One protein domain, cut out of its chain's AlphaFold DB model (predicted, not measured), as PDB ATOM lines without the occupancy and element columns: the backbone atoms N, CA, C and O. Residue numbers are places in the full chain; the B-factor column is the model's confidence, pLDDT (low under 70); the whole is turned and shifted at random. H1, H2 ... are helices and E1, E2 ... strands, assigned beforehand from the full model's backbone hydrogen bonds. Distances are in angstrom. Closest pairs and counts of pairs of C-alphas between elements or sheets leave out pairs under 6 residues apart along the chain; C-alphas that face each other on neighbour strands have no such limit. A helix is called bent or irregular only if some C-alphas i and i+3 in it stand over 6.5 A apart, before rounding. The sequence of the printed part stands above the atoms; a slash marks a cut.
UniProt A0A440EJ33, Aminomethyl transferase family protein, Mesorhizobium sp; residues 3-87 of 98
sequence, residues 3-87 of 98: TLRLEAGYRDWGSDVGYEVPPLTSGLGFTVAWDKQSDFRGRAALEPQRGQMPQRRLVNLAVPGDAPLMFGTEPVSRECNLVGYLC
ATOM      1  N   THR A   3     116.766 109.305  81.735       81.75
ATOM      2  CA  THR A   3     116.139 108.059  82.211       81.75
ATOM      3  C   THR A   3     115.193 107.438  81.180       81.75
ATOM      4  O   THR A   3     115.258 106.243  80.919       81.75
ATOM      5  N   LEU A   4     114.343 108.253  80.549       88.94
ATOM      6  CA  LEU A   4     113.324 107.764  79.611       88.94
ATOM      7  C   LEU A   4     113.945 107.115  78.369       88.94
ATOM      8  O   LEU A   4     113.417 106.133  77.856       88.94
ATOM      9  N   ARG A   5     115.091 107.635  77.902       92.06
ATOM     10  CA  ARG A   5     115.792 107.063  76.748       92.06
ATOM     11  C   ARG A   5     116.311 105.653  77.030       92.06
ATOM     12  O   ARG A   5     116.274 104.818  76.138       92.06
ATOM     13  N   LEU A   6     116.743 105.387  78.265       90.19
ATOM     14  CA  LEU A   6     117.247 104.077  78.673       90.19
ATOM     15  C   LEU A   6     116.109 103.066  78.770       90.19
ATOM     16  O   LEU A   6     116.230 101.969  78.232       90.19
ATOM     17  N   GLU A   7     114.973 103.465  79.349       91.00
ATOM     18  CA  GLU A   7     113.769 102.624  79.386       91.00
ATOM     19  C   GLU A   7     113.247 102.290  77.975       91.00
ATOM     20  O   GLU A   7     112.752 101.190  77.750       91.00
ATOM     21  N   ALA A   8     113.389 103.210  77.014       90.75
ATOM     22  CA  ALA A   8     113.038 102.989  75.608       90.75
ATOM     23  C   ALA A   8     114.115 102.234  74.800       90.75
ATOM     24  O   ALA A   8     113.883 101.893  73.642       90.75
ATOM     25  N   GLY A   9     115.297 101.986  75.375       90.25
ATOM     26  CA  GLY A   9     116.416 101.335  74.689       90.25
ATOM     27  C   GLY A   9     117.147 102.208  73.660       90.25
ATOM     28  O   GLY A   9     117.906 101.685  72.844       90.25
ATOM     29  N   TYR A  10     116.954 103.529  73.686       92.50
ATOM     30  CA  TYR A  10     117.665 104.447  72.799       92.50
ATOM     31  C   TYR A  10     119.133 104.592  73.196       92.50
ATOM     32  O   TYR A  10     119.477 104.831  74.361       92.50
ATOM     33  N   ARG A  11     119.991 104.483  72.181       92.50
ATOM     34  CA  ARG A  11     121.444 104.600  72.303       92.50
ATOM     35  C   ARG A  11     121.878 106.052  72.197       92.50
ATOM     36  O   ARG A  11     121.296 106.820  71.434       92.50
ATOM     37  N   ASP A  12     122.919 106.388  72.940       91.69
ATOM     38  CA  ASP A  12     123.537 107.706  72.942       91.69
ATOM     39  C   ASP A  12     124.914 107.672  72.279       91.69
ATOM     40  O   ASP A  12     125.751 106.819  72.599       91.69
ATOM     41  N   TRP A  13     125.148 108.597  71.348       89.75
ATOM     42  CA  TRP A  13     126.439 108.714  70.681       89.75
ATOM     43  C   TRP A  13     127.473 109.286  71.653       89.75
ATOM     44  O   TRP A  13     127.261 110.332  72.259       89.75
ATOM     45  N   GLY A  14     128.601 108.600  71.800       87.44
ATOM     46  CA  GLY A  14     129.681 108.930  72.729       87.44
ATOM     47  C   GLY A  14     129.622 108.178  74.060       87.44
ATOM     48  O   GLY A  14     130.667 107.997  74.673       87.44
ATOM     49  N   SER A  15     128.447 107.711  74.503       87.69
ATOM     50  CA  SER A  15     128.333 106.868  75.710       87.69
ATOM     51  C   SER A  15     128.099 105.396  75.376       87.69
ATOM     52  O   SER A  15     128.808 104.525  75.870       87.69
ATOM     53  N   ASP A  16     127.104 105.111  74.532       89.75
ATOM     54  CA  ASP A  16     126.688 103.743  74.205       89.75
ATOM     55  C   ASP A  16     127.290 103.262  72.879       89.75
ATOM     56  O   ASP A  16     127.575 102.077  72.700       89.75
ATOM     57  N   VAL A  17     127.441 104.184  71.926       91.69
ATOM     58  CA  VAL A  17     127.970 103.914  70.587       91.69
ATOM     59  C   VAL A  17     128.978 104.979  70.188       91.69
ATOM     60  O   VAL A  17     128.801 106.157  70.486       91.69
ATOM     61  N   GLY A  18     130.023 104.562  69.486       89.06
ATOM     62  CA  GLY A  18     131.105 105.419  69.023       89.06
ATOM     63  C   GLY A  18     131.754 104.835  67.776       89.06
ATOM     64  O   GLY A  18     131.219 103.917  67.151       89.06
ATOM     65  N   TYR A  19     132.925 105.348  67.417       89.25
ATOM     66  CA  TYR A  19     133.679 104.886  66.247       89.25
ATOM     67  C   TYR A  19     134.192 103.447  66.409       89.25
ATOM     68  O   TYR A  19     134.420 102.741  65.431       89.25
ATOM     69  N   GLU A  20     134.362 103.022  67.655       86.56
ATOM     70  CA  GLU A  20     134.892 101.735  68.080       86.56
ATOM     71  C   GLU A  20     133.828 100.633  68.191       86.56
ATOM     72  O   GLU A  20     134.175  99.455  68.275       86.56
ATOM     73  N   VAL A  21     132.535 100.989  68.165       87.31
ATOM     74  CA  VAL A  21     131.424 100.038  68.326       87.31
ATOM     75  C   VAL A  21     130.650  99.891  67.012       87.31
ATOM     76  O   VAL A  21     129.876 100.781  66.650       87.31
ATOM     77  N   PRO A  22     130.772  98.751  66.304       89.31
ATOM     78  CA  PRO A  22     130.005  98.510  65.089       89.31
ATOM     79  C   PRO A  22     128.485  98.520  65.344       89.31
ATOM     80  O   PRO A  22     128.041  98.023  66.385       89.31
ATOM     81  N   PRO A  23     127.659  98.969  64.377       91.50
ATOM     82  CA  PRO A  23     126.197  98.974  64.501       91.50
ATOM     83  C   PRO A  23     125.592  97.606  64.844       91.50
ATOM     84  O   PRO A  23     124.611  97.511  65.578       91.50
ATOM     85  N   LEU A  24     126.190  96.525  64.340       92.62
ATOM     86  CA  LEU A  24     125.741  95.160  64.621       92.62
ATOM     87  C   LEU A  24     125.921  94.785  66.101       92.62
ATOM     88  O   LEU A  24     125.028  94.196  66.706       92.62
ATOM     89  N   THR A  25     127.039  95.193  66.705       92.00
ATOM     90  CA  THR A  25     127.367  94.955  68.119       92.00
ATOM     91  C   THR A  25     126.486  95.772  69.067       92.00
ATOM     92  O   THR A  25     126.141  95.306  70.155       92.00
ATOM     93  N   SER A  26     126.075  96.977  68.664       92.88
ATOM     94  CA  SER A  26     125.223  97.863  69.473       92.88
ATOM     95  C   SER A  26     123.719  97.576  69.364       92.88
ATOM     96  O   SER A  26     122.903  98.232  70.021       92.88
ATOM     97  N   GLY A  27     123.330  96.581  68.558       91.75
ATOM     98  CA  GLY A  27     121.927  96.272  68.277       91.75
ATOM     99  C   GLY A  27     121.264  97.262  67.313       91.75
ATOM    100  O   GLY A  27     120.047  97.251  67.169       91.75
ATOM    101  N   LEU A  28     122.051  98.097  66.632       94.12
ATOM    102  CA  LEU A  28     121.600  99.046  65.610       94.12
ATOM    103  C   LEU A  28     121.642  98.452  64.193       94.12
ATOM    104  O   LEU A  28     121.529  99.174  63.214       94.12
ATOM    105  N   GLY A  29     121.762  97.130  64.046       92.38
ATOM    106  CA  GLY A  29     121.760  96.474  62.732       92.38
ATOM    107  C   GLY A  29     120.504  96.752  61.891       92.38
ATOM    108  O   GLY A  29     120.573  96.705  60.665       92.38
ATOM    109  N   PHE A  30     119.382  97.095  62.536       92.88
ATOM    110  CA  PHE A  30     118.130  97.465  61.871       92.88
ATOM    111  C   PHE A  30     118.186  98.827  61.159       92.88
ATOM    112  O   PHE A  30     117.338  99.096  60.315       92.88
ATOM    113  N   THR A  31     119.159  99.691  61.480       93.62
ATOM    114  CA  THR A  31     119.332 100.995  60.814       93.62
ATOM    115  C   THR A  31     120.250 100.918  59.594       93.62
ATOM    116  O   THR A  31     120.386 101.896  58.859       93.62
ATOM    117  N   VAL A  32     120.883  99.765  59.352       94.00
ATOM    118  CA  VAL A  32     121.765  99.560  58.202       94.00
ATOM    119  C   VAL A  32     120.922  99.247  56.965       94.00
ATOM    120  O   VAL A  32     120.179  98.269  56.926       94.00
ATOM    121  N   ALA A  33     121.058 100.074  55.930       94.62
ATOM    122  CA  ALA A  33     120.335  99.924  54.670       94.62
ATOM    123  C   ALA A  33     120.987  98.859  53.766       94.62
ATOM    124  O   ALA A  33     121.654  99.188  52.784       94.62
ATOM    125  N   TRP A  34     120.804  97.581  54.102       92.88
ATOM    126  CA  TRP A  34     121.409  96.446  53.389       92.88
ATOM    127  C   TRP A  34     121.020  96.352  51.909       92.88
ATOM    128  O   TRP A  34     121.842  95.967  51.079       92.88
ATOM    129  N   ASP A  35     119.791  96.748  51.580       93.12
ATOM    130  CA  ASP A  35     119.237  96.655  50.223       93.12
ATOM    131  C   ASP A  35     119.553  97.890  49.366       93.12
ATOM    132  O   ASP A  35     119.092  98.023  48.230       93.12
ATOM    133  N   LYS A  36     120.363  98.820  49.891       94.06
ATOM    134  CA  LYS A  36     120.812  99.987  49.136       94.06
ATOM    135  C   LYS A  36     121.672  99.528  47.953       94.06
ATOM    136  O   LYS A  36     122.693  98.860  48.124       94.06
ATOM    137  N   GLN A  37     121.262  99.925  46.749       91.81
ATOM    138  CA  GLN A  37     121.928  99.554  45.492       91.81
ATOM    139  C   GLN A  37     123.328 100.172  45.378       91.81
ATOM    140  O   GLN A  37     124.258  99.528  44.910       91.81
ATOM    141  N   SER A  38     123.489 101.416  45.836       93.25
ATOM    142  CA  SER A  38     124.798 102.069  45.906       93.25
ATOM    143  C   SER A  38     125.624 101.505  47.060       93.25
ATOM    144  O   SER A  38     125.094 101.345  48.166       93.25
ATOM    145  N   ASP A  39     126.927 101.341  46.855       93.81
ATOM    146  CA  ASP A  39     127.839 101.039  47.954       93.81
ATOM    147  C   ASP A  39     127.892 102.197  48.969       93.81
ATOM    148  O   ASP A  39     127.849 103.377  48.604       93.81
ATOM    149  N   PHE A  40     127.929 101.865  50.260       94.06
ATOM    150  CA  PHE A  40     128.020 102.840  51.344       94.06
ATOM    151  C   PHE A  40     129.270 102.590  52.182       94.06
ATOM    152  O   PHE A  40     129.756 101.469  52.321       94.06
ATOM    153  N   ARG A  41     129.793 103.661  52.786       94.31
ATOM    154  CA  ARG A  41     131.016 103.592  53.592       94.31
ATOM    155  C   ARG A  41     130.837 102.596  54.739       94.31
ATOM    156  O   ARG A  41     129.954 102.768  55.571       94.31
ATOM    157  N   GLY A  42     131.690 101.575  54.773       92.38
ATOM    158  CA  GLY A  42     131.661 100.520  55.789       92.38
ATOM    159  C   GLY A  42     130.891  99.257  55.397       92.38
ATOM    160  O   GLY A  42     130.967  98.281  56.141       92.38
ATOM    161  N   ARG A  43     130.222  99.206  54.233       93.88
ATOM    162  CA  ARG A  43     129.491  98.008  53.780       93.88
ATOM    163  C   ARG A  43     130.380  96.770  53.725       93.88
ATOM    164  O   ARG A  43     130.050  95.768  54.342       93.88
ATOM    165  N   ALA A  44     131.537  96.863  53.067       93.81
ATOM    166  CA  ALA A  44     132.469  95.740  52.934       93.81
ATOM    167  C   ALA A  44     132.950  95.176  54.287       93.81
ATOM    168  O   ALA A  44     133.232  93.987  54.389       93.81
ATOM    169  N   ALA A  45     133.014  96.008  55.333       92.62
ATOM    170  CA  ALA A  45     133.378  95.571  56.682       92.62
ATOM    171  C   ALA A  45     132.204  94.923  57.440       92.62
ATOM    172  O   ALA A  45     132.420  94.066  58.299       92.62
ATOM    173  N   LEU A  46     130.968  95.331  57.131       93.19
ATOM    174  CA  LEU A  46     129.748  94.862  57.788       93.19
ATOM    175  C   LEU A  46     129.132  93.625  57.123       93.19
ATOM    176  O   LEU A  46     128.549  92.802  57.823       93.19
ATOM    177  N   GLU A  47     129.264  93.470  55.803       92.94
ATOM    178  CA  GLU A  47     128.669  92.357  55.049       92.94
ATOM    179  C   GLU A  47     129.112  90.978  55.576       92.94
ATOM    180  O   GLU A  47     128.239  90.140  55.797       92.94
ATOM    181  N   PRO A  48     130.402  90.729  55.900       93.00
ATOM    182  CA  PRO A  48     130.813  89.447  56.470       93.00
ATOM    183  C   PRO A  48     130.157  89.155  57.821       93.00
ATOM    184  O   PRO A  48     129.936  88.001  58.154       93.00
ATOM    185  N   GLN A  49     129.830  90.186  58.601       92.19
ATOM    186  CA  GLN A  49     129.232  90.053  59.933       92.19
ATOM    187  C   GLN A  49     127.701  89.918  59.873       92.19
ATOM    188  O   GLN A  49     127.054  89.659  60.892       92.19
ATOM    189  N   ARG A  50     127.094  90.101  58.696       91.25
ATOM    190  CA  ARG A  50     125.644  90.054  58.506       91.25
ATOM    191  C   ARG A  50     125.110  88.660  58.835       91.25
ATOM    192  O   ARG A  50     125.589  87.655  58.322       91.25
ATOM    193  N   GLY A  51     124.105  88.601  59.707       87.38
ATOM    194  CA  GLY A  51     123.505  87.340  60.157       87.38
ATOM    195  C   GLY A  51     124.361  86.536  61.144       87.38
ATOM    196  O   GLY A  51     123.896  85.512  61.638       87.38
ATOM    197  N   GLN A  52     125.571  86.994  61.476       91.44
ATOM    198  CA  GLN A  52     126.408  86.358  62.489       91.44
ATOM    199  C   GLN A  52     126.095  86.905  63.883       91.44
ATOM    200  O   GLN A  52     125.734  88.071  64.057       91.44
ATOM    201  N   MET A  53     126.267  86.061  64.900       89.12
ATOM    202  CA  MET A  53     126.210  86.511  66.286       89.12
ATOM    203  C   MET A  53     127.521  87.238  66.628       89.12
ATOM    204  O   MET A  53     128.589  86.636  66.515       89.12
ATOM    205  N   PRO A  54     127.480  88.509  67.054       90.69
ATOM    206  CA  PRO A  54     128.696  89.227  67.413       90.69
ATOM    207  C   PRO A  54     129.272  88.688  68.731       90.69
ATOM    208  O   PRO A  54     128.533  88.320  69.647       90.69
ATOM    209  N   GLN A  55     130.606  88.681  68.841       90.50
ATOM    210  CA  GLN A  55     131.318  88.186  70.030       90.50
ATOM    211  C   GLN A  55     131.011  88.996  71.298       90.50
ATOM    212  O   GLN A  55     131.076  88.479  72.410       90.50
ATOM    213  N   ARG A  56     130.679  90.279  71.133       91.38
ATOM    214  CA  ARG A  56     130.212  91.174  72.193       91.38
ATOM    215  C   ARG A  56     128.914  91.826  71.750       91.38
ATOM    216  O   ARG A  56     128.679  91.979  70.555       91.38
ATOM    217  N   ARG A  57     128.070  92.202  72.709       92.75
ATOM    218  CA  ARG A  57     126.822  92.934  72.462       92.75
ATOM    219  C   ARG A  57     126.602  93.981  73.528       92.75
ATOM    220  O   ARG A  57     126.846  93.715  74.702       92.75
ATOM    221  N   LEU A  58     126.073  95.125  73.116       93.50
ATOM    222  CA  LEU A  58     125.539  96.097  74.052       93.50
ATOM    223  C   LEU A  58     124.155  95.638  74.528       93.50
ATOM    224  O   LEU A  58     123.207  95.554  73.741       93.50
ATOM    225  N   VAL A  59     124.041  95.356  75.820       93.38
ATOM    226  CA  VAL A  59     122.816  94.857  76.456       93.38
ATOM    227  C   VAL A  59     122.299  95.850  77.488       93.38
ATOM    228  O   VAL A  59     123.061  96.660  78.008       93.38
ATOM    229  N   ASN A  60     121.005  95.765  77.787       92.50
ATOM    230  CA  ASN A  60     120.413  96.482  78.907       92.50
ATOM    231  C   ASN A  60     120.345  95.529  80.100       92.50
ATOM    232  O   ASN A  60     119.921  94.382  79.956       92.50
ATOM    233  N   LEU A  61     120.765  96.015  81.260       91.50
ATOM    234  CA  LEU A  61     120.643  95.316  82.532       91.50
ATOM    235  C   LEU A  61     119.584  96.038  83.360       91.50
ATOM    236  O   LEU A  61     119.475  97.256  83.280       91.50
ATOM    237  N   ALA A  62     118.803  95.275  84.117       90.81
ATOM    238  CA  ALA A  62     117.843  95.801  85.072       90.81
ATOM    239  C   ALA A  62     118.189  95.233  86.445       90.81
ATOM    240  O   ALA A  62     118.177  94.014  86.635       90.81
ATOM    241  N   VAL A  63     118.509  96.111  87.389       90.00
ATOM    242  CA  VAL A  63     118.833  95.756  88.767       90.00
ATOM    243  C   VAL A  63     117.648  96.149  89.650       90.00
ATOM    244  O   VAL A  63     117.419  97.341  89.881       90.00
ATOM    245  N   PRO A  64     116.840  95.178  90.111       86.31
ATOM    246  CA  PRO A  64     115.706  95.464  90.979       86.31
ATOM    247  C   PRO A  64     116.168  95.839  92.394       86.31
ATOM    248  O   PRO A  64     117.206  95.380  92.866       86.31
ATOM    249  N   GLY A  65     115.340  96.613  93.097       81.88
ATOM    250  CA  GLY A  65     115.579  96.988  94.492       81.88
ATOM    251  C   GLY A  65     116.443  98.239  94.652       81.88
ATOM    252  O   GLY A  65     116.457  99.111  93.784       81.88
ATOM    253  N   ASP A  66     117.123  98.334  95.794       76.50
ATOM    254  CA  ASP A  66     117.903  99.511  96.193       76.50
ATOM    255  C   ASP A  66     119.333  99.424  95.636       76.50
ATOM    256  O   ASP A  66     120.317  99.215  96.347       76.50
ATOM    257  N   ALA A  67     119.431  99.470  94.308       79.12
ATOM    258  CA  ALA A  67     120.715  99.479  93.626       79.12
ATOM    259  C   ALA A  67     121.425 100.826  93.855       79.12
ATOM    260  O   ALA A  67     120.776 101.876  93.775       79.12
ATOM    261  N   PRO A  68     122.753 100.831  94.080       83.69
ATOM    262  CA  PRO A  68     123.503 102.072  94.195       83.69
ATOM    263  C   PRO A  68     123.370 102.898  92.916       83.69
ATOM    264  O   PRO A  68     123.159 102.374  91.818       83.69
ATOM    265  N   LEU A  69     123.500 104.217  93.059       81.31
ATOM    266  CA  LEU A  69     123.422 105.108  91.913       81.31
ATOM    267  C   LEU A  69     124.669 104.920  91.041       81.31
ATOM    268  O   LEU A  69     125.787 105.171  91.485       81.31
ATOM    269  N   MET A  70     124.452 104.461  89.812       86.25
ATOM    270  CA  MET A  70     125.492 104.227  88.811       86.25
ATOM    271  C   MET A  70     125.476 105.357  87.782       86.25
ATOM    272  O   MET A  70     124.416 105.899  87.447       86.25
ATOM    273  N   PHE A  71     126.652 105.711  87.276       81.75
ATOM    274  CA  PHE A  71     126.857 106.837  86.370       81.75
ATOM    275  C   PHE A  71     127.457 106.431  85.018       81.75
ATOM    276  O   PHE A  71     127.348 107.216  84.075       81.75
ATOM    277  N   GLY A  72     128.015 105.224  84.903       85.44
ATOM    278  CA  GLY A  72     128.742 104.737  83.732       85.44
ATOM    279  C   GLY A  72     130.207 104.442  84.065       85.44
ATOM    280  O   GLY A  72     130.768 104.977  85.019       85.44
ATOM    281  N   THR A  73     130.839 103.611  83.234       89.69
ATOM    282  CA  THR A  73     132.210 103.067  83.335       89.69
ATOM    283  C   THR A  73     132.461 102.039  84.438       89.69
ATOM    284  O   THR A  73     133.546 101.457  84.484       89.69
ATOM    285  N   GLU A  74     131.476 101.746  85.289       93.06
ATOM    286  CA  GLU A  74     131.638 100.741  86.336       93.06
ATOM    287  C   GLU A  74     131.888  99.349  85.727       93.06
ATOM    288  O   GLU A  74     131.241  98.980  84.739       93.06
ATOM    289  N   PRO A  75     132.814  98.552  86.292       93.75
ATOM    290  CA  PRO A  75     133.108  97.218  85.792       93.75
ATOM    291  C   PRO A  75     131.925  96.274  86.019       93.75
ATOM    292  O   PRO A  75     131.338  96.225  87.100       93.75
ATOM    293  N   VAL A  76     131.619  95.466  85.008       93.69
ATOM    294  CA  VAL A  76     130.637  94.386  85.095       93.69
ATOM    295  C   VAL A  76     131.393  93.070  85.141       93.69
ATOM    296  O   VAL A  76     132.099  92.717  84.192       93.69
ATOM    297  N   SER A  77     131.224  92.335  86.237       94.62
ATOM    298  CA  SER A  77     131.876  91.046  86.458       94.62
ATOM    299  C   SER A  77     130.855  89.924  86.589       94.62
ATOM    300  O   SER A  77     129.798  90.096  87.191       94.62
ATOM    301  N   ARG A  78     131.196  88.747  86.064       95.06
ATOM    302  CA  ARG A  78     130.454  87.498  86.260       95.06
ATOM    303  C   ARG A  78     131.396  86.473  86.873       95.06
ATOM    304  O   ARG A  78     132.445  86.209  86.298       95.06
ATOM    305  N   GLU A  79     131.022  85.894  88.016       95.62
ATOM    306  CA  GLU A  79     131.832  84.862  88.694       95.62
ATOM    307  C   GLU A  79     133.292  85.330  88.890       95.62
ATOM    308  O   GLU A  79     134.240  84.629  88.550       95.62
ATOM    309  N   CYS A  80     133.467  86.570  89.363       93.81
ATOM    310  CA  CYS A  80     134.760  87.252  89.540       93.81
ATOM    311  C   CYS A  80     135.569  87.538  88.257       93.81
ATOM    312  O   CYS A  80     136.655  88.102  88.348       93.81
ATOM    313  N   ASN A  81     135.041  87.236  87.068       96.12
ATOM    314  CA  ASN A  81     135.672  87.571  85.793       96.12
ATOM    315  C   ASN A  81     135.084  88.861  85.218       96.12
ATOM    316  O   ASN A  81     133.865  88.982  85.093       96.12
ATOM    317  N   LEU A  82     135.939  89.809  84.828       95.62
ATOM    318  CA  LEU A  82     135.518  91.043  84.165       95.62
ATOM    319  C   LEU A  82     134.959  90.722  82.768       95.62
ATOM    320  O   LEU A  82     135.689  90.253  81.896       95.62
ATOM    321  N   VAL A  83     133.673  90.998  82.547       95.44
ATOM    322  CA  VAL A  83     132.975  90.716  81.277       95.44
ATOM    323  C   VAL A  83     132.627  91.975  80.486       95.44
ATOM    324  O   VAL A  83     132.321  91.890  79.297       95.44
ATOM    325  N   GLY A  84     132.708  93.150  81.108       93.88
ATOM    326  CA  GLY A  84     132.441  94.420  80.445       93.88
ATOM    327  C   GLY A  84     132.440  95.594  81.411       93.88
ATOM    328  O   GLY A  84     132.979  95.512  82.511       93.88
ATOM    329  N   TYR A  85     131.821  96.682  80.980       93.75
ATOM    330  CA  TYR A  85     131.627  97.891  81.768       93.75
ATOM    331  C   TYR A  85     130.270  98.508  81.426       93.75
ATOM    332  O   TYR A  85     129.709  98.236  80.360       93.75
ATOM    333  N   LEU A  86     129.731  99.325  82.327       93.62
ATOM    334  CA  LEU A  86     128.507 100.077  82.075       93.62
ATOM    335  C   LEU A  86     128.789 101.239  81.118       93.62
ATOM    336  O   LEU A  86     129.734 101.997  81.311       93.62
ATOM    337  N   CYS A  87     127.955 101.407  80.095       91.19
ATOM    338  CA  CYS A  87     128.001 102.582  79.218       91.19
ATOM    339  C   CYS A  87     127.188 103.728  79.826       91.19
ATOM    340  O   CYS A  87     127.715 104.785  80.159       91.19
TER     341      CYS A  87
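This is residues 3 to 87 of the 98 residues of the protein "Aminomethyl transferase family protein" of Mesorhizobium sp (UniProt A0A440EJ33). There is little regular structure here: a long, loosely looped chain with the small strand hairpin E1 and E2 toward one end, short helix H2 toward the other, and the loop of residues 63 to 69 sticking out free. The 85 printed residues hold H1, H2, E1, E2 in that order, a mixed class with only 21 residues in named elements. It is loose, radius of gyration of the C-alphas 15.6 A, and spans 51 by 30 by 19 A.

Find C-alpha 3 at (116.139, 108.059, 82.211), where H1, residues 3 to 7, begins. H2 is residues 43 to 49, 10.1 A long, only just irregular: C-alphas 45 and 48 are 6.6 A apart. E1 is residues 75 to 78, 10.1 A; E2, residues 81 to 85, 11.8 A, ends at (131.627, 97.891, 81.768).

Look at hairpin E1 and E2, antiparallel at 141 degrees: N 76 and O 84 are 2.8 A apart, within hydrogen-bond range. H1 is apart from H2, E1 and E2; H2 is apart from E2. H1's O i to N i+4 pair is within range; in H2 1 of 3 are, and 2 of 4 O i to N i+3 pairs.

The C-alphas farthest apart, Gln 37 and Asp 66, are 50.9 A apart. The printed part has no cut; links H1 to H2 and H2 to E1 are long. No printed residue is under 70.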